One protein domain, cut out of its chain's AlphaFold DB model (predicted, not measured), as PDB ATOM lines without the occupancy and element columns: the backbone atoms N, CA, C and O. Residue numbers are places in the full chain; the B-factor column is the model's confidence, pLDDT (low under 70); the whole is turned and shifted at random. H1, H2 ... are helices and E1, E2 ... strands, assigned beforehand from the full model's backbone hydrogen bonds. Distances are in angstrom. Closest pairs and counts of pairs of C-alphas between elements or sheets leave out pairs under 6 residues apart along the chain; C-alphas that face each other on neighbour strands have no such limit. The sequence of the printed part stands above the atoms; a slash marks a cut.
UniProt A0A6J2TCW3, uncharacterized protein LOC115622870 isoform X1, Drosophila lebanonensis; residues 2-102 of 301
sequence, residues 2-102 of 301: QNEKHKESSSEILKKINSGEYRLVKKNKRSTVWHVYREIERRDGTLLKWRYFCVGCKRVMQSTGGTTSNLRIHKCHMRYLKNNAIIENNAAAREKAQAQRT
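This is residues 2 to 102 of the 301 residues of the protein "uncharacterized protein LOC115622870 isoform X1" of Drosophila lebanonensis (UniProt A0A6J2TCW3). A small head, made by a strongly twisted four-stranded sheet with helix H1 across one face, has one long helix, H4, running out from it as an arm. Residues 85 to 102 of H4 stick out, and the short helices H2 and H3 are at the head near the other end of H4. The 101 printed residues have four named helices and four named strands, in the order H1 E1 H2 E2 E3 E4 H3 H4; the sheet is E1 E2 E3 E4, antiparallel, and the class is mixed, helices and strands. The whole is loose, with a radius of gyration of the C-alphas of 17.9 A and spans of 66 by 25 by 22 A.

H1, residues 10 to 18, is on the sheet of E1, residues 23 to 25, E2, residues 37 to 41, E3, residues 47 to 54, and E4, residues 59 to 62. Its height over the sheet is 8.3 A, and it runs across the strands, at 81 degrees to E3 on the local plane. Its closest C-alphas to E4 are those of Ser 10 and Val 60, 5.7 A apart. E1, an edge strand, is antiparallel to E2, with N 23 and O 41 at 2.8 A. The hairpin of E2 and E3 has N 38 and O 53 at 2.9 A, and the hairpin of E3 and E4 has N 61 and O 52 at 2.8 A. E2, E3 and E4 form a meander, each strand the antiparallel neighbour of the one before, and E3 bends by 98 degrees at residue 50. H2, residues 33 to 36, and H3, residues 69 to 72, only graze the sheet. H4, residues 75 to 102, touches H2 with residues 76 to 80 alone; their closest C-alphas are those of Val 36 and His 77, 6.2 A apart. H1 and H4 are apart. Every O i to N i+4 pair is within hydrogen-bond range in H1 and H4; H2 and H3 are too short for such a pair.

H1 begins at C-alpha 10 (6.960, 5.615, -26.899) and is 12.5 A long. E1 measures 6.4 A, H2 5.7 A, E2 12.9 A, E3 15.4 A, E4 9.9 A and H3 5.2 A. H4 measures 41.6 A, from C-alpha 75 (-10.757, 2.639, -30.490) to C-alpha 102 (-37.900, 25.257, -52.356).

The two C-alphas farthest apart are those of Gln 2 and Thr 102, 67.2 A. The printed part has no cut and no long link. Mean pLDDT of the printed part is 93.5; residues 2 to 6 are under 70.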
ATOM      1  N   GLN A   2      25.598   6.227 -41.250       41.50
ATOM      2  CA  GLN A   2      25.075   5.310 -40.242       41.50
ATOM      3  C   GLN A   2      23.596   5.629 -40.032       41.50
ATOM      4  O   GLN A   2      23.228   6.710 -39.589       41.50
ATOM      5  N   ASN A   3      22.748   4.681 -40.416       48.75
ATOM      6  CA  ASN A   3      21.314   4.709 -40.185       48.75
ATOM      7  C   ASN A   3      21.097   4.365 -38.702       48.75
ATOM      8  O   ASN A   3      20.667   3.258 -38.364       48.75
ATOM      9  N   GLU A   4      21.518   5.267 -37.811       49.97
ATOM     10  CA  GLU A   4      21.286   5.162 -36.377       49.97
ATOM     11  C   GLU A   4      19.779   5.189 -36.155       49.97
ATOM     12  O   GLU A   4      19.132   6.235 -36.061       49.97
ATOM     13  N   LYS A   5      19.208   3.984 -36.102       59.62
ATOM     14  CA  LYS A   5      17.881   3.706 -35.574       59.62
ATOM     15  C   LYS A   5      17.884   4.106 -34.102       59.62
ATOM     16  O   LYS A   5      17.937   3.248 -33.225       59.62
ATOM     17  N   HIS A   6      17.801   5.403 -33.838       56.56
ATOM     18  CA  HIS A   6      17.394   5.937 -32.553       56.56
ATOM     19  C   HIS A   6      15.982   5.410 -32.293       56.56
ATOM     20  O   HIS A   6      14.978   5.927 -32.787       56.56
ATOM     21  N   LYS A   7      15.923   4.271 -31.606       85.25
ATOM     22  CA  LYS A   7      14.694   3.554 -31.284       85.25
ATOM     23  C   LYS A   7      14.133   4.163 -30.007       85.25
ATOM     24  O   LYS A   7      14.070   3.504 -28.977       85.25
ATOM     25  N   GLU A   8      13.762   5.434 -30.094       93.88
ATOM     26  CA  GLU A   8      13.165   6.175 -28.985       93.88
ATOM     27  C   GLU A   8      11.936   5.418 -28.471       93.88
ATOM     28  O   GLU A   8      11.124   4.888 -29.256       93.88
ATOM     29  N   SER A   9      11.816   5.329 -27.147       96.12
ATOM     30  CA  SER A   9      10.672   4.672 -26.521       96.12
ATOM     31  C   SER A   9       9.405   5.509 -26.731       96.12
ATOM     32  O   SER A   9       9.449   6.727 -26.894       96.12
ATOM     33  N   SER A  10       8.226   4.876 -26.729       96.25
ATOM     34  CA  SER A  10       6.960   5.615 -26.899       96.25
ATOM     35  C   SER A  10       6.756   6.685 -25.814       96.25
ATOM     36  O   SER A  10       6.095   7.688 -26.068       96.25
ATOM     37  N   SER A  11       7.320   6.467 -24.619       97.25
ATOM     38  CA  SER A  11       7.260   7.393 -23.483       97.25
ATOM     39  C   SER A  11       8.172   8.606 -23.682       97.25
ATOM     40  O   SER A  11       7.742   9.733 -23.455       97.25
ATOM     41  N   GLU A  12       9.399   8.408 -24.177       97.50
ATOM     42  CA  GLU A  12      10.305   9.511 -24.538       97.50
ATOM     43  C   GLU A  12       9.697  10.410 -25.609       97.50
ATOM     44  O   GLU A  12       9.657  11.624 -25.437       97.50
ATOM     45  N   ILE A  13       9.150   9.814 -26.674       97.75
ATOM     46  CA  ILE A  13       8.497  10.567 -27.750       97.75
ATOM     47  C   ILE A  13       7.347  11.409 -27.182       97.75
ATOM     48  O   ILE A  13       7.195  12.572 -27.544       97.75
ATOM     49  N   LEU A  14       6.551  10.850 -26.265       97.94
ATOM     50  CA  LEU A  14       5.453  11.580 -25.632       97.94
ATOM     51  C   LEU A  14       5.953  12.758 -24.783       97.94
ATOM     52  O   LEU A  14       5.364  13.835 -24.840       97.94
ATOM     53  N   LYS A  15       7.049  12.582 -24.034       98.19
ATOM     54  CA  LYS A  15       7.678  13.673 -23.273       98.19
ATOM     55  C   LYS A  15       8.156  14.797 -24.196       98.19
ATOM     56  O   LYS A  15       7.870  15.950 -23.900       98.19
ATOM     57  N   LYS A  16       8.793  14.458 -25.321       98.19
ATOM     58  CA  LYS A  16       9.277  15.428 -26.320       98.19
ATOM     59  C   LYS A  16       8.158  16.181 -27.040       98.19
ATOM     60  O   LYS A  16       8.313  17.354 -27.365       98.19
ATOM     61  N   ILE A  17       7.017  15.529 -27.270       98.25
ATOM     62  CA  ILE A  17       5.810  16.200 -27.781       98.25
ATOM     63  C   ILE A  17       5.284  17.194 -26.739       98.25
ATOM     64  O   ILE A  17       4.989  18.333 -27.075       98.25
ATOM     65  N   ASN A  18       5.199  16.789 -25.468       98.00
ATOM     66  CA  ASN A  18       4.690  17.656 -24.402       98.00
ATOM     67  C   ASN A  18       5.623  18.833 -24.083       98.00
ATOM     68  O   ASN A  18       5.144  19.874 -23.648       98.00
ATOM     69  N   SER A  19       6.934  18.682 -24.286       98.19
ATOM     70  CA  SER A  19       7.902  19.772 -24.129       98.19
ATOM     71  C   SER A  19       7.980  20.700 -25.344       98.19
ATOM     72  O   SER A  19       8.777  21.633 -25.327       98.19
ATOM     73  N   GLY A  20       7.228  20.425 -26.416       97.88
ATOM     74  CA  GLY A  20       7.278  21.191 -27.664       97.88
ATOM     75  C   GLY A  20       8.535  20.953 -28.510       97.88
ATOM     76  O   GLY A  20       8.756  21.663 -29.485       97.88
ATOM     77  N   GLU A  21       9.366  19.956 -28.184       98.00
ATOM     78  CA  GLU A  21      10.532  19.606 -29.011       98.00
ATOM     79  C   GLU A  21      10.097  18.932 -30.319       98.00
ATOM     80  O   GLU A  21      10.716  19.135 -31.364       98.00
ATOM     81  N   TYR A  22       9.025  18.135 -30.260       98.44
ATOM     82  CA  TYR A  22       8.413  17.488 -31.419       98.44
ATOM     83  C   TYR A  22       7.085  18.148 -31.779       98.44
ATOM     84  O   TYR A  22       6.219  18.341 -30.923       98.44
ATOM     85  N   ARG A  23       6.898  18.427 -33.071       98.31
ATOM     86  CA  ARG A  23       5.686  19.031 -33.632       98.31
ATOM     87  C   ARG A  23       4.775  17.961 -34.223       98.31
ATOM     88  O   ARG A  23       5.220  16.923 -34.713       98.31
ATOM     89  N   LEU A  24       3.469  18.202 -34.164       98.44
ATOM     90  CA  LEU A  24       2.458  17.304 -34.722       98.44
ATOM     91  C   LEU A  24       1.967  17.842 -36.065       98.44
ATOM     92  O   LEU A  24       1.293  18.867 -36.116       98.44
ATOM     93  N   VAL A  25       2.235  17.114 -37.147       98.12
ATOM     94  CA  VAL A  25       1.883  17.532 -38.510       98.12
ATOM     95  C   VAL A  25       0.640  16.787 -38.996       98.12
ATOM     96  O   VAL A  25       0.502  15.562 -38.850       98.12
ATOM     97  N   LYS A  26      -0.312  17.529 -39.574       97.38
ATOM     98  CA  LYS A  26      -1.504  16.954 -40.212       97.38
ATOM     99  C   LYS A  26      -1.146  16.478 -41.617       97.38
ATOM    100  O   LYS A  26      -0.767  17.264 -42.476       97.38
ATOM    101  N   LYS A  27      -1.351  15.189 -41.874       95.75
ATOM    102  CA  LYS A  27      -1.127  14.614 -43.199       95.75
ATOM    103  C   LYS A  27      -2.317  14.898 -44.120       95.75
ATOM    104  O   LYS A  27      -3.428  14.452 -43.837       95.75
ATOM    105  N   ASN A  28      -2.091  15.582 -45.243       93.25
ATOM    106  CA  ASN A  28      -3.132  15.811 -46.252       93.25
ATOM    107  C   ASN A  28      -3.292  14.576 -47.159       93.25
ATOM    108  O   ASN A  28      -2.620  14.431 -48.184       93.25
ATOM    109  N   LYS A  29      -4.123  13.619 -46.738       94.19
ATOM    110  CA  LYS A  29      -4.433  12.400 -47.501       94.19
ATOM    111  C   LYS A  29      -5.903  12.034 -47.329       94.19
ATOM    112  O   LYS A  29      -6.450  12.156 -46.241       94.19
ATOM    113  N   ARG A  30      -6.492  11.436 -48.371       95.62
ATOM    114  CA  ARG A  30      -7.910  11.014 -48.419       95.62
ATOM    115  C   ARG A  30      -8.342   9.956 -47.391       95.62
ATOM    116  O   ARG A  30      -9.524   9.689 -47.247       95.62
ATOM    117  N   SER A  31      -7.407   9.287 -46.714       96.00
ATOM    118  CA  SER A  31      -7.748   8.202 -45.782       96.00
ATOM    119  C   SER A  31      -8.258   8.759 -44.453       96.00
ATOM    120  O   SER A  31      -7.560   9.532 -43.797       96.00
ATOM    121  N   THR A  32      -9.419   8.276 -44.006       96.88
ATOM    122  CA  THR A  32     -10.072   8.647 -42.735       96.88
ATOM    123  C   THR A  32      -9.152   8.514 -41.523       96.88
ATOM    124  O   THR A  32      -9.176   9.373 -40.647       96.88
ATOM    125  N   VAL A  33      -8.246   7.528 -41.530       97.75
ATOM    126  CA  VAL A  33      -7.185   7.345 -40.520       97.75
ATOM    127  C   VAL A  33      -6.468   8.662 -40.184       97.75
ATOM    128  O   VAL A  33      -6.289   8.985 -39.013       97.75
ATOM    129  N   TRP A  34      -6.113   9.481 -41.177       97.62
ATOM    130  CA  TRP A  34      -5.320  10.700 -40.957       97.62
ATOM    131  C   TRP A  34      -6.089  11.840 -40.279       97.62
ATOM    132  O   TRP A  34      -5.478  12.816 -39.850       97.62
ATOM    133  N   HIS A  35      -7.403  11.712 -40.094       97.19
ATOM    134  CA  HIS A  35      -8.171  12.648 -39.272       97.19
ATOM    135  C   HIS A  35      -7.876  12.445 -37.780       97.19
ATOM    136  O   HIS A  35      -7.802  13.422 -37.035       97.19
ATOM    137  N   VAL A  36      -7.602  11.202 -37.369       98.25
ATOM    138  CA  VAL A  36      -7.383  10.794 -35.967       98.25
ATOM    139  C   VAL A  36      -5.901  10.761 -35.579       98.25
ATOM    140  O   VAL A  36      -5.558  10.861 -34.397       98.25
ATOM    141  N   TYR A  37      -5.010  10.620 -36.557       98.38
ATOM    142  CA  TYR A  37      -3.571  10.516 -36.321       98.38
ATOM    143  C   TYR A  37      -2.805  11.713 -36.881       98.38
ATOM    144  O   TYR A  37      -3.217  12.335 -37.864       98.38
ATOM    145  N   ARG A  38      -1.678  12.030 -36.244       98.25
ATOM    146  CA  ARG A  38      -0.708  13.036 -36.692       98.25
ATOM    147  C   ARG A  38       0.661  12.398 -36.869       98.25
ATOM    148  O   ARG A  38       1.016  11.467 -36.137       98.25
ATOM    149  N   GLU A  39       1.391  12.881 -37.865       97.69
ATOM    150  CA  GLU A  39       2.810  12.570 -38.016       97.69
ATOM    151  C   GLU A  39       3.595  13.398 -37.000       97.69
ATOM    152  O   GLU A  39       3.143  14.462 -36.578       97.69
ATOM    153  N   ILE A  40       4.719  12.857 -36.543       98.25
ATOM    154  CA  ILE A  40       5.546  13.490 -35.518       98.25
ATOM    155  C   ILE A  40       6.796  13.995 -36.228       98.25
ATOM    156  O   ILE A  40       7.548  13.193 -36.784       98.25
ATOM    157  N   GLU A  41       6.974  15.304 -36.237       98.12
ATOM    158  CA  GLU A  41       8.111  16.009 -36.819       98.12
ATOM    159  C   GLU A  41       9.079  16.399 -35.699       98.12
ATOM    160  O   GLU A  41       8.670  16.896 -34.647       98.12
ATOM    161  N   ARG A  42      10.366  16.123 -35.896       97.88
ATOM    162  CA  ARG A  42      11.445  16.545 -34.998       97.88
ATOM    163  C   ARG A  42      11.754  18.031 -35.189       97.88
ATOM    164  O   ARG A  42      11.357  18.639 -36.175       97.88
ATOM    165  N   ARG A  43      12.551  18.605 -34.283       97.06
ATOM    166  CA  ARG A  43      13.055  19.983 -34.414       97.06
ATOM    167  C   ARG A  43      13.862  20.222 -35.702       97.06
ATOM    168  O   ARG A  43      13.893  21.342 -36.189       97.06
ATOM    169  N   ASP A  44      14.487  19.185 -36.259       95.88
ATOM    170  CA  ASP A  44      15.236  19.247 -37.524       95.88
ATOM    171  C   ASP A  44      14.336  19.200 -38.783       95.88
ATOM    172  O   ASP A  44      14.848  19.199 -39.898       95.88
ATOM    173  N   GLY A  45      13.008  19.126 -38.621       97.06
ATOM    174  CA  GLY A  45      12.048  18.970 -39.720       97.06
ATOM    175  C   GLY A  45      11.900  17.529 -40.228       97.06
ATOM    176  O   GLY A  45      11.135  17.260 -41.156       97.06
ATOM    177  N   THR A  46      12.608  16.556 -39.643       96.81
ATOM    178  CA  THR A  46      12.493  15.153 -40.061       96.81
ATOM    179  C   THR A  46      11.295  14.466 -39.408       96.81
ATOM    180  O   THR A  46      11.008  14.623 -38.219       96.81
ATOM    181  N   LEU A  47      10.576  13.652 -40.183       96.50
ATOM    182  CA  LEU A  47       9.433  12.887 -39.682       96.50
ATOM    183  C   LEU A  47       9.884  11.585 -39.007       96.50
ATOM    184  O   LEU A  47      10.625  10.788 -39.595       96.50
ATOM    185  N   LEU A  48       9.359  11.294 -37.812       95.69
ATOM    186  CA  LEU A  48       9.559  10.001 -37.153       95.69
ATOM    187  C   LEU A  48       8.818   8.911 -37.926       95.69
ATOM    188  O   LEU A  48       7.623   8.657 -37.746       95.69
ATOM    189  N   LYS A  49       9.566   8.210 -38.773       94.56
ATOM    190  CA  LYS A  49       9.044   7.098 -39.559       94.56
ATOM    191  C   LYS A  49       8.415   6.043 -38.644       94.56
ATOM    192  O   LYS A  49       8.999   5.631 -37.644       94.56
ATOM    193  N   TRP A  50       7.229   5.571 -39.028       94.75
ATOM    194  CA  TRP A  50       6.477   4.521 -38.331       94.75
ATOM    195  C   TRP A  50       5.943   4.871 -36.940       94.75
ATOM    196  O   TRP A  50       5.397   3.985 -36.277       94.75
ATOM    197  N   ARG A  51       6.056   6.122 -36.495       96.69
ATOM    198  CA  ARG A  51       5.485   6.587 -35.230       96.69
ATOM    199  C   ARG A  51       4.412   7.626 -35.519       96.69
ATOM    200  O   ARG A  51       4.627   8.554 -36.287       96.69
ATOM    201  N   TYR A  52       3.254   7.458 -34.896       97.75
ATOM    202  CA  TYR A  52       2.112   8.342 -35.097       97.75
ATOM    203  C   TYR A  52       1.494   8.710 -33.759       97.75
ATOM    204  O   TYR A  52       1.386   7.866 -32.867       97.75
ATOM    205  N   PHE A  53       1.044   9.951 -33.628       98.44
ATOM    206  CA  PHE A  53       0.366  10.426 -32.431       98.44
ATOM    207  C   PHE A  53      -1.151  10.357 -32.614       98.44
ATOM    208  O   PHE A  53      -1.691  10.861 -33.598       98.44
ATOM    209  N   CYS A  54      -1.853   9.717 -31.680       98.56
ATOM    210  CA  CYS A  54      -3.313   9.671 -31.674       98.56
ATOM    211  C   CYS A  54      -3.883  10.880 -30.929       98.56
ATOM    212  O   CYS A  54      -3.742  10.953 -29.708       98.56
ATOM    213  N   VAL A  55      -4.610  11.765 -31.616       98.12
ATOM    214  CA  VAL A  55      -5.175  12.973 -30.978       98.12
ATOM    215  C   VAL A  55      -6.277  12.650 -29.964       98.12
ATOM    216  O   VAL A  55      -6.451  13.369 -28.990       98.12
ATOM    217  N   GLY A  56      -6.989  11.531 -30.145       97.75
ATOM    218  CA  GLY A  56      -8.127  11.173 -29.292       97.75
ATOM    219  C   GLY A  56      -7.748  10.621 -27.913       97.75
ATOM    220  O   GLY A  56      -8.462  10.851 -26.946       97.75
ATOM    221  N   CYS A  57      -6.641   9.875 -27.808       98.25
ATOM    222  CA  CYS A  57      -6.178   9.293 -26.533       98.25
ATOM    223  C   CYS A  57      -4.766   9.726 -26.127       98.25
ATOM    224  O   CYS A  57      -4.236   9.194 -25.156       98.25
ATOM    225  N   LYS A  58      -4.149  10.644 -26.882       98.19
ATOM    226  CA  LYS A  58      -2.810  11.196 -26.631       98.19
ATOM    227  C   LYS A  58      -1.706  10.133 -26.487       98.19
ATOM    228  O   LYS A  58      -0.771  10.293 -25.713       98.19
ATOM    229  N   ARG A  59      -1.814   9.022 -27.229       98.06
ATOM    230  CA  ARG A  59      -0.815   7.935 -27.239       98.06
ATOM    231  C   ARG A  59      -0.023   7.906 -28.538       98.06
ATOM    232  O   ARG A  59      -0.591   8.076 -29.618       98.06
ATOM    233  N   VAL A  60       1.270   7.603 -28.419       97.94
ATOM    234  CA  VAL A  60       2.158   7.313 -29.550       97.94
ATOM    235  C   VAL A  60       1.990   5.849 -29.955       97.94
ATOM    236  O   VAL A  60       2.189   4.938 -29.152       97.94
ATOM    237  N   MET A  61       1.628   5.626 -31.212       97.06
ATOM    238  CA  MET A  61       1.428   4.313 -31.821       97.06
ATOM    239  C   MET A  61       2.581   3.992 -32.773       97.06
ATOM    240  O   MET A  61       3.137   4.888 -33.409       97.06
ATOM    241  N   GLN A  62       2.914   2.708 -32.899       95.56
ATOM    242  CA  GLN A  62       3.897   2.219 -33.863       95.56
ATOM    243  C   GLN A  62       3.203   1.467 -35.005       95.56
ATOM    244  O   GLN A  62       2.333   0.624 -34.773       95.56
ATOM    245  N   SER A  63       3.595   1.769 -36.240       94.31
ATOM    246  CA  SER A  63       3.229   0.997 -37.427       94.31
ATOM    247  C   SER A  63       4.340   0.005 -37.754       94.31
ATOM    248  O   SER A  63       5.522   0.345 -37.726       94.31
ATOM    249  N   THR A  64       3.964  -1.226 -38.077       90.62
ATOM    250  CA  THR A  64       4.908  -2.228 -38.566       90.62
ATOM    251  C   THR A  64       4.828  -2.258 -40.089       90.62
ATOM    252  O   THR A  64       3.781  -2.568 -40.658       90.62
ATOM    253  N   GLY A  65       5.934  -1.902 -40.748       88.00
ATOM    254  CA  GLY A  65       6.145  -2.132 -42.179       88.00
ATOM    255  C   GLY A  65       5.187  -1.410 -43.128       88.00
ATOM    256  O   GLY A  65       4.572  -2.060 -43.960       88.00
ATOM    257  N   GLY A  66       5.016  -0.088 -43.052       88.75
ATOM    258  CA  GLY A  66       4.204   0.614 -44.071       88.75
ATOM    259  C   GLY A  66       2.748   0.785 -43.716       88.75
ATOM    260  O   GLY A  66       2.123   1.774 -44.099       88.75
ATOM    261  N   THR A  67       2.196  -0.201 -43.025       94.56
ATOM    262  CA  THR A  67       0.755  -0.407 -43.032       94.56
ATOM    263  C   THR A  67       0.043   0.424 -41.971       94.56
ATOM    264  O   THR A  67       0.557   0.706 -40.886       94.56
ATOM    265  N   THR A  68      -1.192   0.815 -42.283       96.06
ATOM    266  CA  THR A  68      -2.066   1.542 -41.350       96.06
ATOM    267  C   THR A  68      -3.024   0.616 -40.599       96.06
ATOM    268  O   THR A  68      -3.884   1.100 -39.868       96.06
ATOM    269  N   SER A  69      -2.878  -0.707 -40.727       95.62
ATOM    270  CA  SER A  69      -3.797  -1.696 -40.142       95.62
ATOM    271  C   SER A  69      -3.925  -1.540 -38.623       95.62
ATOM    272  O   SER A  69      -5.039  -1.439 -38.113       95.62
ATOM    273  N   ASN A  70      -2.805  -1.363 -37.911       95.94
ATOM    274  CA  ASN A  70      -2.794  -1.131 -36.458       95.94
ATOM    275  C   ASN A  70      -3.505   0.170 -36.044       95.94
ATOM    276  O   ASN A  70      -4.069   0.258 -34.956       95.94
ATOM    277  N   LEU A  71      -3.474   1.192 -36.902       97.19
ATOM    278  CA  LEU A  71      -4.140   2.472 -36.655       97.19
ATOM    279  C   LEU A  71      -5.658   2.334 -36.849       97.19
ATOM    280  O   LEU A  71      -6.434   2.948 -36.124       97.19
ATOM    281  N   ARG A  72      -6.094   1.497 -37.799       97.50
ATOM    282  CA  ARG A  72      -7.517   1.303 -38.116       97.50
ATOM    283  C   ARG A  72      -8.289   0.571 -37.022       97.50
ATOM    284  O   ARG A  72      -9.433   0.936 -36.772       97.50
ATOM    285  N   ILE A  73      -7.666  -0.411 -36.367       96.94
ATOM    286  CA  ILE A  73      -8.282  -1.214 -35.289       96.94
ATOM    287  C   ILE A  73      -8.375  -0.471 -33.948       96.94
ATOM    288  O   ILE A  73      -8.911  -0.981 -32.966       96.94
ATOM    289  N   HIS A  74      -7.818   0.735 -33.864       97.94
ATOM    290  CA  HIS A  74      -7.772   1.487 -32.621       97.94
ATOM    291  C   HIS A  74      -9.127   2.123 -32.290       97.94
ATOM    292  O   HIS A  74      -9.830   2.654 -33.152       97.94
ATOM    293  N   LYS A  75      -9.466   2.148 -30.998       98.31
ATOM    294  CA  LYS A  75     -10.757   2.639 -30.490       98.31
ATOM    295  C   LYS A  75     -11.088   4.076 -30.916       98.31
ATOM    296  O   LYS A  75     -12.252   4.369 -31.170       98.31
ATOM    297  N   CYS A  76     -10.106   4.976 -31.004       98.44
ATOM    298  CA  CYS A  76     -10.340   6.356 -31.446       98.44
ATOM    299  C   CYS A  76     -10.697   6.430 -32.931       98.44
ATOM    300  O   CYS A  76     -11.547   7.235 -33.297       98.44
ATOM    301  N   HIS A  77     -10.112   5.572 -33.771       98.12
ATOM    302  CA  HIS A  77     -10.488   5.494 -35.179       98.12
ATOM    303  C   HIS A  77     -11.897   4.917 -35.353       98.12
ATOM    304  O   HIS A  77     -12.710   5.493 -36.069       98.12
ATOM    305  N   MET A  78     -12.234   3.856 -34.615       97.75
ATOM    306  CA  MET A  78     -13.589   3.290 -34.633       97.75
ATOM    307  C   MET A  78     -14.649   4.304 -34.173       97.75
ATOM    308  O   MET A  78     -15.710   4.414 -34.785       97.75
ATOM    309  N   ARG A  79     -14.350   5.101 -33.136       97.94
ATOM    310  CA  ARG A  79     -15.215   6.211 -32.696       97.94
ATOM    311  C   ARG A  79     -15.359   7.292 -33.765       97.94
ATOM    312  O   ARG A  79     -16.465   7.771 -33.981       97.94
ATOM    313  N   TYR A  80     -14.267   7.649 -34.438       97.94
ATOM    314  CA  TYR A  80     -14.300   8.616 -35.532       97.94
ATOM    315  C   TYR A  80     -15.219   8.153 -36.666       97.94
ATOM    316  O   TYR A  80     -16.073   8.922 -37.089       97.94
ATOM    317  N   LEU A  81     -15.110   6.894 -37.106       97.62
ATOM    318  CA  LEU A  81     -15.976   6.352 -38.159       97.62
ATOM    319  C   LEU A  81     -17.457   6.383 -37.763       97.62
ATOM    320  O   LEU A  81     -18.288   6.811 -38.560       97.62
ATOM    321  N   LYS A  82     -17.782   5.991 -36.521       96.69
ATOM    322  CA  LYS A  82     -19.161   6.048 -36.011       96.69
ATOM    323  C   LYS A  82     -19.707   7.478 -36.026       96.69
ATOM    324  O   LYS A  82     -20.823   7.702 -36.482       96.69
ATOM    325  N   ASN A  83     -18.917   8.444 -35.565       96.31
ATOM    326  CA  ASN A  83     -19.330   9.846 -35.538       96.31
ATOM    327  C   ASN A  83     -19.456  10.436 -36.947       96.31
ATOM    328  O   ASN A  83     -20.395  11.181 -37.211       96.31
ATOM    329  N   ASN A  84     -18.548  10.085 -37.858       95.06
ATOM    330  CA  ASN A  84     -18.582  10.564 -39.235       95.06
ATOM    331  C   ASN A  84     -19.850  10.093 -39.964       95.06
ATOM    332  O   ASN A  84     -20.497  10.898 -40.624       95.06
ATOM    333  N   ALA A  85     -20.269   8.840 -39.755       92.56
ATOM    334  CA  ALA A  85     -21.527   8.328 -40.303       92.56
ATOM    335  C   ALA A  85     -22.754   9.111 -39.795       92.56
ATOM    336  O   ALA A  85     -23.677   9.393 -40.555       92.56
ATOM    337  N   ILE A  86     -22.757   9.518 -38.520       94.69
ATOM    338  CA  ILE A  86     -23.833  10.346 -37.951       94.69
ATOM    339  C   ILE A  86     -23.849  11.737 -38.599       94.69
ATOM    340  O   ILE A  86     -24.916  12.248 -38.936       94.69
ATOM    341  N   ILE A  87     -22.678  12.353 -38.792       93.75
ATOM    342  CA  ILE A  87     -22.560  13.679 -39.415       93.75
ATOM    343  C   ILE A  87     -23.038  13.640 -40.871       93.75
ATOM    344  O   ILE A  87     -23.824  14.499 -41.264       93.75
ATOM    345  N   GLU A  88     -22.628  12.634 -41.642       92.62
ATOM    346  CA  GLU A  88     -23.050  12.454 -43.037       92.62
ATOM    347  C   GLU A  88     -24.566  12.228 -43.150       92.62
ATOM    348  O   GLU A  88     -25.228  12.880 -43.960       92.62
ATOM    349  N   ASN A  89     -25.147  11.398 -42.276       92.06
ATOM    350  CA  ASN A  89     -26.598  11.191 -42.226       92.06
ATOM    351  C   ASN A  89     -27.355  12.486 -41.889       92.06
ATOM    352  O   ASN A  89     -28.373  12.797 -42.512       92.06
ATOM    353  N   ASN A  90     -26.843  13.273 -40.940       93.88
ATOM    354  CA  ASN A  90     -27.435  14.558 -40.572       93.88
ATOM    355  C   ASN A  90     -27.308  15.598 -41.694       93.88
ATOM    356  O   ASN A  90     -28.237  16.379 -41.906       93.88
ATOM    357  N   ALA A  91     -26.191  15.613 -42.423       94.25
ATOM    358  CA  ALA A  91     -25.996  16.485 -43.577       94.25
ATOM    359  C   ALA A  91     -26.989  16.146 -44.700       94.25
ATOM    360  O   ALA A  91     -27.703  17.032 -45.171       94.25
ATOM    361  N   ALA A  92     -27.136  14.861 -45.037       93.31
ATOM    362  CA  ALA A  92     -28.101  14.401 -46.036       93.31
ATOM    363  C   ALA A  92     -29.560  14.697 -45.630       93.31
ATOM    364  O   ALA A  92     -30.388  15.064 -46.467       93.31
ATOM    365  N   ALA A  93     -29.895  14.573 -44.341       93.44
ATOM    366  CA  ALA A  93     -31.220  14.933 -43.834       93.44
ATOM    367  C   ALA A  93     -31.495  16.443 -43.959       93.44
ATOM    368  O   ALA A  93     -32.594  16.842 -44.353       93.44
ATOM    369  N   ARG A  94     -30.494  17.288 -43.671       94.38
ATOM    370  CA  ARG A  94     -30.594  18.749 -43.829       94.38
ATOM    371  C   ARG A  94     -30.761  19.156 -45.289       94.38
ATOM    372  O   ARG A  94     -31.600  20.009 -45.571       94.38
ATOM    373  N   GLU A  95     -30.031  18.530 -46.204       93.88
ATOM    374  CA  GLU A  95     -30.154  18.787 -47.642       93.88
ATOM    375  C   GLU A  95     -31.561  18.438 -48.158       93.88
ATOM    376  O   GLU A  95     -32.206  19.253 -48.819       93.88
ATOM    377  N   LYS A  96     -32.113  17.284 -47.753       93.31
ATOM    378  CA  LYS A  96     -33.501  16.903 -48.081       93.31
ATOM    379  C   LYS A  96     -34.529  17.887 -47.517       93.31
ATOM    380  O   LYS A  96     -35.471  18.256 -48.218       93.31
ATOM    381  N   ALA A  97     -34.343  18.342 -46.277       92.06
ATOM    382  CA  ALA A  97     -35.227  19.332 -45.663       92.06
ATOM    383  C   ALA A  97     -35.168  20.695 -46.385       92.06
ATOM    384  O   ALA A  97     -36.189  21.377 -46.494       92.06
ATOM    385  N   GLN A  98     -34.002  21.091 -46.908       92.75
ATOM    386  CA  GLN A  98     -33.857  22.308 -47.714       92.75
ATOM    387  C   GLN A  98     -34.513  22.166 -49.094       92.75
ATOM    388  O   GLN A  98     -35.237  23.072 -49.508       92.75
ATOM    389  N   ALA A  99     -34.352  21.023 -49.763       90.69
ATOM    390  CA  ALA A  99     -34.979  20.759 -51.061       90.69
ATOM    391  C   ALA A  99     -36.519  20.744 -50.992       90.69
ATOM    392  O   ALA A  99     -37.191  21.209 -51.908       90.69
ATOM    393  N   GLN A 100     -37.107  20.275 -49.889       87.88
ATOM    394  CA  GLN A 100     -38.566  20.316 -49.710       87.88
ATOM    395  C   GLN A 100     -39.108  21.741 -49.513       87.88
ATOM    396  O   GLN A 100     -40.249  22.026 -49.880       87.88
ATOM    397  N   ARG A 101     -38.301  22.663 -48.971       83.69
ATOM    398  CA  ARG A 101     -38.710  24.064 -48.783       83.69
ATOM    399  C   ARG A 101     -38.749  24.855 -50.089       83.69
ATOM    400  O   ARG A 101     -39.563  25.767 -50.199       83.69
ATOM    401  N   THR A 102     -37.924  24.519 -51.081       83.50
ATOM    402  CA  THR A 102     -37.900  25.257 -52.356       83.50
ATOM    403  C   THR A 102     -39.126  24.974 -53.225       83.50
ATOM    404  O   THR A 102     -39.542  25.855 -53.972       83.50
TER     405      THR A 102